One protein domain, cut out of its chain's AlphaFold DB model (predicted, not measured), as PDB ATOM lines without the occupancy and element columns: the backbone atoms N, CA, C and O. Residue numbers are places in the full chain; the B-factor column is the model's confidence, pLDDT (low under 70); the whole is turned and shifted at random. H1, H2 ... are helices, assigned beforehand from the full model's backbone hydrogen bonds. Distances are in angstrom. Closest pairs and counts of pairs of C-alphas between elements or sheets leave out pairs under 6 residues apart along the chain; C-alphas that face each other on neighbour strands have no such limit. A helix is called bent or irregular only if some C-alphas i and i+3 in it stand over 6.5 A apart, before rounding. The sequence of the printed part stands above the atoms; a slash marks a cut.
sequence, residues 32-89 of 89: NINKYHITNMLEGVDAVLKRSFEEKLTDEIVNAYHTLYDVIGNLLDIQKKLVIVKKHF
ATOM      1  N   ASN A  32     266.922 169.274  65.953       93.19
ATOM      2  CA  ASN A  32     266.445 168.518  64.796       93.19
ATOM      3  C   ASN A  32     264.915 168.556  64.598       93.19
ATOM      4  O   ASN A  32     264.324 167.651  64.009       93.19
ATOM      5  N   ILE A  33     264.263 169.639  65.022       94.75
ATOM      6  CA  ILE A  33     262.845 169.853  64.732       94.75
ATOM      7  C   ILE A  33     262.679 170.174  63.240       94.75
ATOM      8  O   ILE A  33     263.538 170.817  62.636       94.75
ATOM      9  N   ASN A  34     261.610 169.673  62.624       94.06
ATOM     10  CA  ASN A  34     261.293 169.812  61.203       94.06
ATOM     11  C   ASN A  34     259.927 170.477  61.059       94.06
ATOM     12  O   ASN A  34     259.130 170.421  61.997       94.06
ATOM     13  N   LYS A  35     259.622 171.015  59.872       94.25
ATOM     14  CA  LYS A  35     258.298 171.574  59.579       94.25
ATOM     15  C   LYS A  35     257.161 170.614  59.956       94.25
ATOM     16  O   LYS A  35     256.234 171.035  60.636       94.25
ATOM     17  N   TYR A  36     257.285 169.323  59.634       94.81
ATOM     18  CA  TYR A  36     256.245 168.336  59.957       94.81
ATOM     19  C   TYR A  36     256.006 168.147  61.466       94.81
ATOM     20  O   TYR A  36     254.892 167.837  61.873       94.81
ATOM     21  N   HIS A  37     257.021 168.360  62.315       95.31
ATOM     22  CA  HIS A  37     256.830 168.333  63.769       95.31
ATOM     23  C   HIS A  37     255.972 169.516  64.228       95.31
ATOM     24  O   HIS A  37     255.116 169.342  65.084       95.31
ATOM     25  N   ILE A  38     256.190 170.702  63.648       94.25
ATOM     26  CA  ILE A  38     255.429 171.918  63.966       94.25
ATOM     27  C   ILE A  38     253.983 171.784  63.485       94.25
ATOM     28  O   ILE A  38     253.062 172.074  64.241       94.25
ATOM     29  N   THR A  39     253.763 171.286  62.265       93.50
ATOM     30  CA  THR A  39     252.403 171.099  61.736       93.50
ATOM     31  C   THR A  39     251.627 170.031  62.504       93.50
ATOM     32  O   THR A  39     250.436 170.201  62.732       93.50
ATOM     33  N   ASN A  40     252.287 168.969  62.981       95.62
ATOM     34  CA  ASN A  40     251.646 167.946  63.817       95.62
ATOM     35  C   ASN A  40     251.209 168.479  65.196       95.62
ATOM     36  O   ASN A  40     250.434 167.828  65.888       95.62
ATOM     37  N   MET A  41     251.701 169.647  65.626       94.12
ATOM     38  CA  MET A  41     251.254 170.276  66.871       94.12
ATOM     39  C   MET A  41     249.937 171.045  66.725       94.12
ATOM     40  O   MET A  41     249.352 171.380  67.753       94.12
ATOM     41  N   LEU A  42     249.468 171.331  65.502       95.62
ATOM     42  CA  LEU A  42     248.316 172.216  65.276       95.62
ATOM     43  C   LEU A  42     247.042 171.726  65.973       95.62
ATOM     44  O   LEU A  42     246.381 172.524  66.623       95.62
ATOM     45  N   GLU A  43     246.765 170.421  65.970       95.31
ATOM     46  CA  GLU A  43     245.611 169.865  66.699       95.31
ATOM     47  C   GLU A  43     245.672 170.169  68.207       95.31
ATOM     48  O   GLU A  43     244.672 170.506  68.844       95.31
ATOM     49  N   GLY A  44     246.872 170.088  68.791       96.50
ATOM     50  CA  GLY A  44     247.100 170.444  70.189       96.50
ATOM     51  C   GLY A  44     246.951 171.946  70.440       96.50
ATOM     52  O   GLY A  44     246.424 172.345  71.479       96.50
ATOM     53  N   VAL A  45     247.375 172.779  69.486       95.06
ATOM     54  CA  VAL A  45     247.175 174.234  69.535       95.06
ATOM     55  C   VAL A  45     245.687 174.559  69.509       95.06
ATOM     56  O   VAL A  45     245.232 175.306  70.371       95.06
ATOM     57  N   ASP A  46     244.914 173.941  68.621       97.00
ATOM     58  CA  ASP A  46     243.468 174.155  68.507       97.00
ATOM     59  C   ASP A  46     242.732 173.793  69.794       97.00
ATOM     60  O   ASP A  46     241.892 174.555  70.281       97.00
ATOM     61  N   ALA A  47     243.101 172.667  70.409       97.12
ATOM     62  CA  ALA A  47     242.558 172.265  71.700       97.12
ATOM     63  C   ALA A  47     242.850 173.307  72.798       97.12
ATOM     64  O   ALA A  47     241.976 173.625  73.613       97.12
ATOM     65  N   VAL A  48     244.061 173.876  72.814       96.38
ATOM     66  CA  VAL A  48     244.448 174.925  73.768       96.38
ATOM     67  C   VAL A  48     243.740 176.244  73.469       96.38
ATOM     68  O   VAL A  48     243.290 176.895  74.411       96.38
ATOM     69  N   LEU A  49     243.584 176.633  72.203       96.44
ATOM     70  CA  LEU A  49     242.864 177.847  71.812       96.44
ATOM     71  C   LEU A  49     241.397 177.762  72.224       96.44
ATOM     72  O   LEU A  49     240.895 178.676  72.876       96.44
ATOM     73  N   LYS A  50     240.741 176.628  71.956       97.12
ATOM     74  CA  LYS A  50     239.359 176.379  72.382       97.12
ATOM     75  C   LYS A  50     239.194 176.498  73.892       97.12
ATOM     76  O   LYS A  50     238.233 177.099  74.359       97.12
ATOM     77  N   ARG A  51     240.150 175.969  74.659       97.00
ATOM     78  CA  ARG A  51     240.149 176.094  76.121       97.00
ATOM     79  C   ARG A  51     240.442 177.519  76.600       97.00
ATOM     80  O   ARG A  51     239.917 177.919  77.628       97.00
ATOM     81  N   SER A  52     241.314 178.247  75.910       95.69
ATOM     82  CA  SER A  52     241.789 179.569  76.346       95.69
ATOM     83  C   SER A  52     240.802 180.690  76.030       95.69
ATOM     84  O   SER A  52     240.705 181.648  76.790       95.69
ATOM     85  N   PHE A  53     240.103 180.583  74.901       94.50
ATOM     86  CA  PHE A  53     239.196 181.617  74.410       94.50
ATOM     87  C   PHE A  53     237.717 181.274  74.625       94.50
ATOM     88  O   PHE A  53     236.897 182.188  74.607       94.50
ATOM     89  N   GLU A  54     237.376 180.003  74.868       94.75
ATOM     90  CA  GLU A  54     235.998 179.539  75.075       94.75
ATOM     91  C   GLU A  54     235.066 180.060  73.963       94.75
ATOM     92  O   GLU A  54     235.350 179.880  72.779       94.75
ATOM     93  N   GLU A  55     233.976 180.744  74.318       95.12
ATOM     94  CA  GLU A  55     233.009 181.325  73.376       95.12
ATOM     95  C   GLU A  55     233.567 182.504  72.560       95.12
ATOM     96  O   GLU A  55     232.951 182.927  71.585       95.12
ATOM     97  N   LYS A  56     234.732 183.046  72.935       97.00
ATOM     98  CA  LYS A  56     235.397 184.149  72.222       97.00
ATOM     99  C   LYS A  56     236.336 183.661  71.123       97.00
ATOM    100  O   LYS A  56     236.975 184.490  70.477       97.00
ATOM    101  N   LEU A  57     236.482 182.347  70.939       97.44
ATOM    102  CA  LEU A  57     237.311 181.817  69.867       97.44
ATOM    103  C   LEU A  57     236.646 182.115  68.521       97.44
ATOM    104  O   LEU A  57     235.534 181.664  68.260       97.44
ATOM    105  N   THR A  58     237.349 182.845  67.664       97.94
ATOM    106  CA  THR A  58     236.925 183.116  66.289       97.94
ATOM    107  C   THR A  58     237.829 182.393  65.301       97.94
ATOM    108  O   THR A  58     238.991 182.100  65.603       97.94
ATOM    109  N   ASP A  59     237.323 182.167  64.090       97.12
ATOM    110  CA  ASP A  59     238.120 181.611  62.991       97.12
ATOM    111  C   ASP A  59     239.339 182.487  62.678       97.12
ATOM    112  O   ASP A  59     240.403 181.981  62.338       97.12
ATOM    113  N   GLU A  60     239.220 183.807  62.845       97.69
ATOM    114  CA  GLU A  60     240.334 184.743  62.689       97.69
ATOM    115  C   GLU A  60     241.466 184.458  63.686       97.69
ATOM    116  O   GLU A  60     242.629 184.389  63.288       97.69
ATOM    117  N   ILE A  61     241.138 184.222  64.962       96.62
ATOM    118  CA  ILE A  61     242.132 183.874  65.985       96.62
ATOM    119  C   ILE A  61     242.801 182.544  65.630       96.62
ATOM    120  O   ILE A  61     244.028 182.460  65.643       96.62
ATOM    121  N   VAL A  62     242.025 181.517  65.269       97.38
ATOM    122  CA  VAL A  62     242.574 180.208  64.867       97.38
ATOM    123  C   VAL A  62     243.529 180.367  63.681       97.38
ATOM    124  O   VAL A  62     244.684 179.937  63.750       97.38
ATOM    125  N   ASN A  63     243.096 181.076  62.638       97.62
ATOM    126  CA  ASN A  63     243.885 181.318  61.433       97.62
ATOM    127  C   ASN A  63     245.172 182.104  61.720       97.62
ATOM    128  O   ASN A  63     246.216 181.798  61.139       97.62
ATOM    129  N   ALA A  64     245.143 183.079  62.633       95.31
ATOM    130  CA  ALA A  64     246.335 183.829  63.028       95.31
ATOM    131  C   ALA A  64     247.386 182.921  63.694       95.31
ATOM    132  O   ALA A  64     248.569 182.973  63.346       95.31
ATOM    133  N   TYR A  65     246.963 182.035  64.602       95.31
ATOM    134  CA  TYR A  65     247.864 181.065  65.231       95.31
ATOM    135  C   TYR A  65     248.385 180.029  64.232       95.31
ATOM    136  O   TYR A  65     249.579 179.728  64.235       95.31
ATOM    137  N   HIS A  66     247.534 179.515  63.344       96.50
ATOM    138  CA  HIS A  66     247.955 178.585  62.288       96.50
ATOM    139  C   HIS A  66     248.990 179.222  61.364       96.50
ATOM    140  O   HIS A  66     250.022 178.611  61.081       96.50
ATOM    141  N   THR A  67     248.770 180.478  60.972       95.38
ATOM    142  CA  THR A  67     249.712 181.247  60.149       95.38
ATOM    143  C   THR A  67     251.062 181.386  60.844       95.38
ATOM    144  O   THR A  67     252.097 181.134  60.227       95.38
ATOM    145  N   LEU A  68     251.083 181.713  62.139       92.25
ATOM    146  CA  LEU A  68     252.328 181.777  62.907       92.25
ATOM    147  C   LEU A  68     253.086 180.438  62.882       92.25
ATOM    148  O   LEU A  68     254.300 180.420  62.666       92.25
ATOM    149  N   TYR A  69     252.389 179.320  63.091       93.81
ATOM    150  CA  TYR A  69     253.004 177.990  63.079       93.81
ATOM    151  C   TYR A  69     253.521 177.598  61.687       93.81
ATOM    152  O   TYR A  69     254.617 177.036  61.593       93.81
ATOM    153  N   ASP A  70     252.813 177.940  60.605       94.94
ATOM    154  CA  ASP A  70     253.315 177.717  59.243       94.94
ATOM    155  C   ASP A  70     254.551 178.577  58.946       94.94
ATOM    156  O   ASP A  70     255.553 178.058  58.449       94.94
ATOM    157  N   VAL A  71     254.548 179.858  59.334       92.94
ATOM    158  CA  VAL A  71     255.711 180.752  59.199       92.94
ATOM    159  C   VAL A  71     256.924 180.185  59.938       92.94
ATOM    160  O   VAL A  71     258.012 180.109  59.361       92.94
ATOM    161  N   ILE A  72     256.757 179.728  61.185       92.38
ATOM    162  CA  ILE A  72     257.836 179.072  61.940       92.38
ATOM    163  C   ILE A  72     258.332 177.839  61.178       92.38
ATOM    164  O   ILE A  72     259.539 177.701  60.980       92.38
ATOM    165  N   GLY A  73     257.426 176.976  60.712       94.19
ATOM    166  CA  GLY A  73     257.761 175.786  59.930       94.19
ATOM    167  C   GLY A  73     258.576 176.103  58.671       94.19
ATOM    168  O   GLY A  73     259.621 175.493  58.445       94.19
ATOM    169  N   ASN A  74     258.155 177.105  57.899       94.38
ATOM    170  CA  ASN A  74     258.857 177.568  56.698       94.38
ATOM    171  C   ASN A  74     260.262 178.099  57.022       94.38
ATOM    172  O   ASN A  74     261.231 177.801  56.318       94.38
ATOM    173  N   LEU A  75     260.406 178.841  58.122       92.75
ATOM    174  CA  LEU A  75     261.704 179.341  58.569       92.75
ATOM    175  C   LEU A  75     262.648 178.220  59.012       92.75
ATOM    176  O   LEU A  75     263.857 178.344  58.804       92.75
ATOM    177  N   LEU A  76     262.138 177.120  59.582       92.75
ATOM    178  CA  LEU A  76     262.966 175.944  59.877       92.75
ATOM    179  C   LEU A  76     263.577 175.369  58.607       92.75
ATOM    180  O   LEU A  76     264.784 175.125  58.574       92.75
ATOM    181  N   ASP A  77     262.773 175.191  57.560       92.62
ATOM    182  CA  ASP A  77     263.245 174.638  56.292       92.62
ATOM    183  C   ASP A  77     264.313 175.536  55.654       92.62
ATOM    184  O   ASP A  77     265.351 175.044  55.199       92.62
ATOM    185  N   ILE A  78     264.112 176.859  55.682       91.44
ATOM    186  CA  ILE A  78     265.107 177.839  55.214       91.44
ATOM    187  C   ILE A  78     266.401 177.725  56.032       91.44
ATOM    188  O   ILE A  78     267.485 177.583  55.461       91.44
ATOM    189  N   GLN A  79     266.315 177.739  57.366       89.25
ATOM    190  CA  GLN A  79     267.495 177.664  58.234       89.25
ATOM    191  C   GLN A  79     268.258 176.345  58.064       89.25
ATOM    192  O   GLN A  79     269.490 176.355  58.025       89.25
ATOM    193  N   LYS A  80     267.568 175.210  57.904       88.56
ATOM    194  CA  LYS A  80     268.224 173.920  57.640       88.56
ATOM    195  C   LYS A  80     268.993 173.930  56.326       88.56
ATOM    196  O   LYS A  80     270.142 173.490  56.308       88.56
ATOM    197  N   LYS A  81     268.409 174.477  55.255       88.31
ATOM    198  CA  LYS A  81     269.098 174.627  53.964       88.31
ATOM    199  C   LYS A  81     270.367 175.470  54.108       88.31
ATOM    200  O   LYS A  81     271.422 175.053  53.643       88.31
ATOM    201  N   LEU A  82     270.309 176.587  54.835       82.25
ATOM    202  CA  LEU A  82     271.481 177.435  55.092       82.25
ATOM    203  C   LEU A  82     272.576 176.720  55.904       82.25
ATOM    204  O   LEU A  82     273.762 176.885  55.617       82.25
ATOM    205  N   VAL A  83     272.204 175.910  56.902       73.31
ATOM    206  CA  VAL A  83     273.163 175.116  57.692       73.31
ATOM    207  C   VAL A  83     273.829 174.031  56.844       73.31
ATOM    208  O   VAL A  83     275.031 173.817  56.980       73.31
ATOM    209  N   ILE A  84     273.080 173.358  55.964       62.78
ATOM    210  CA  ILE A  84     273.627 172.336  55.056       62.78
ATOM    211  C   ILE A  84     274.650 172.960  54.104       62.78
ATOM    212  O   ILE A  84     275.748 172.420  53.960       62.78
ATOM    213  N   VAL A  85     274.316 174.116  53.522       63.06
ATOM    214  CA  VAL A  85     275.207 174.869  52.629       63.06
ATOM    215  C   VAL A  85     276.495 175.264  53.359       63.06
ATOM    216  O   VAL A  85     277.576 175.000  52.853       63.06
ATOM    217  N   LYS A  86     276.415 175.792  54.590       62.81
ATOM    218  CA  LYS A  86     277.606 176.163  55.382       62.81
ATOM    219  C   LYS A  86     278.499 174.993  55.807       62.81
ATOM    220  O   LYS A  86     279.643 175.235  56.160       62.81
ATOM    221  N   LYS A  87     277.999 173.754  55.828       59.34
ATOM    222  CA  LYS A  87     278.804 172.562  56.163       59.34
ATOM    223  C   LYS A  87     279.591 171.994  54.974       59.34
ATOM    224  O   LYS A  87     280.416 171.116  55.195       59.34
ATOM    225  N   HIS A  88     279.305 172.439  53.748       48.19
ATOM    226  CA  HIS A  88     279.945 171.954  52.517       48.19
ATOM    227  C   HIS A  88     281.021 172.909  51.964       48.19
ATOM    228  O   HIS A  88     281.532 172.661  50.874       48.19
ATOM    229  N   PHE A  89     281.362 173.973  52.703       44.03
ATOM    230  CA  PHE A  89     282.465 174.891  52.406       44.03
ATOM    231  C   PHE A  89     283.527 174.819  53.498       44.03
ATOM    232  O   PHE A  89     283.128 174.738  54.684       44.03
TER     233      PHE A  89
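AT A GLANCE: This is residues 32 to 89 of the 89 residues of an uncharacterized protein of Caenorhabditis nigoni (UniProt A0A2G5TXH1). You are looking at a long, loose helical hairpin: the long helix H3 makes one side, and the shorter helices H1 and H2, one after the other, make the second side along part of its length. H2 keeps near H3 at its Leu 42 end and is spread from it at a shallow tilt, and at the other end of the rod residues 81 to 89, of which 81 to 86 belong to H3, stick out. The printed part has 58 residues with three named helices, in the order H1, H2, H3, and no named strand; its class is all helix. It is only just loose, close to extended, with a radius of gyration of the C-alphas of 15.1 A, and the C-alphas span 54 by 17 by 12 A.

IN THESE COORDINATES: Start at Asn 32 and go on to C-alpha 35 at (258.298, 171.574, 59.579), where H1, residues 35 to 39, begins. Next find H2, residues 42 to 56, which measures 18.9 A from its first C-alpha, at (248.316, 172.216, 65.276), to its last. H2 is irregular: C-alphas 52 and 55 are 9.4 A apart. Then look for C-alpha 59 at (238.120, 181.611, 62.991); from there H3, residues 59 to 86, runs 40.6 A to C-alpha 86 at (277.606, 176.163, 55.382).

HOW THE PARTS SIT: Look first at H1, which touches residues 69 to 77 of H3; the closest C-alphas are those of Lys 35 and Gly 73, 4.3 A apart. A tight link of 2 residues leads from H1 to H2, and these two helices meet only through their link. Go on to H2, which touches residues 62 to 69 of H3, and find the closest C-alphas at Leu 42 and His 66, 7.0 A apart. H2 and H3 form a helical hairpin: they run opposite ways at a shallow tilt of 29 degrees, and a tight link of 2 residues joins them. In the backbones of H1 and H3 you will find every O i to N i+4 pair within hydrogen-bond range; in H2 it is 9 of 11.

THE WHOLE: The two C-alphas farthest apart are those of Glu 55 and Phe 89, 54.1 A. Without residues 81 to 89, which stand free, the body of 49 residues spans 39 by 16 by 10 A. The printed part has no cut, and both links between the helices are tight. Read the B-factor column for the model's confidence: the mean pLDDT of the printed part is 90.3, and residues 84 to 89, up to the chain's last residue, are under 70.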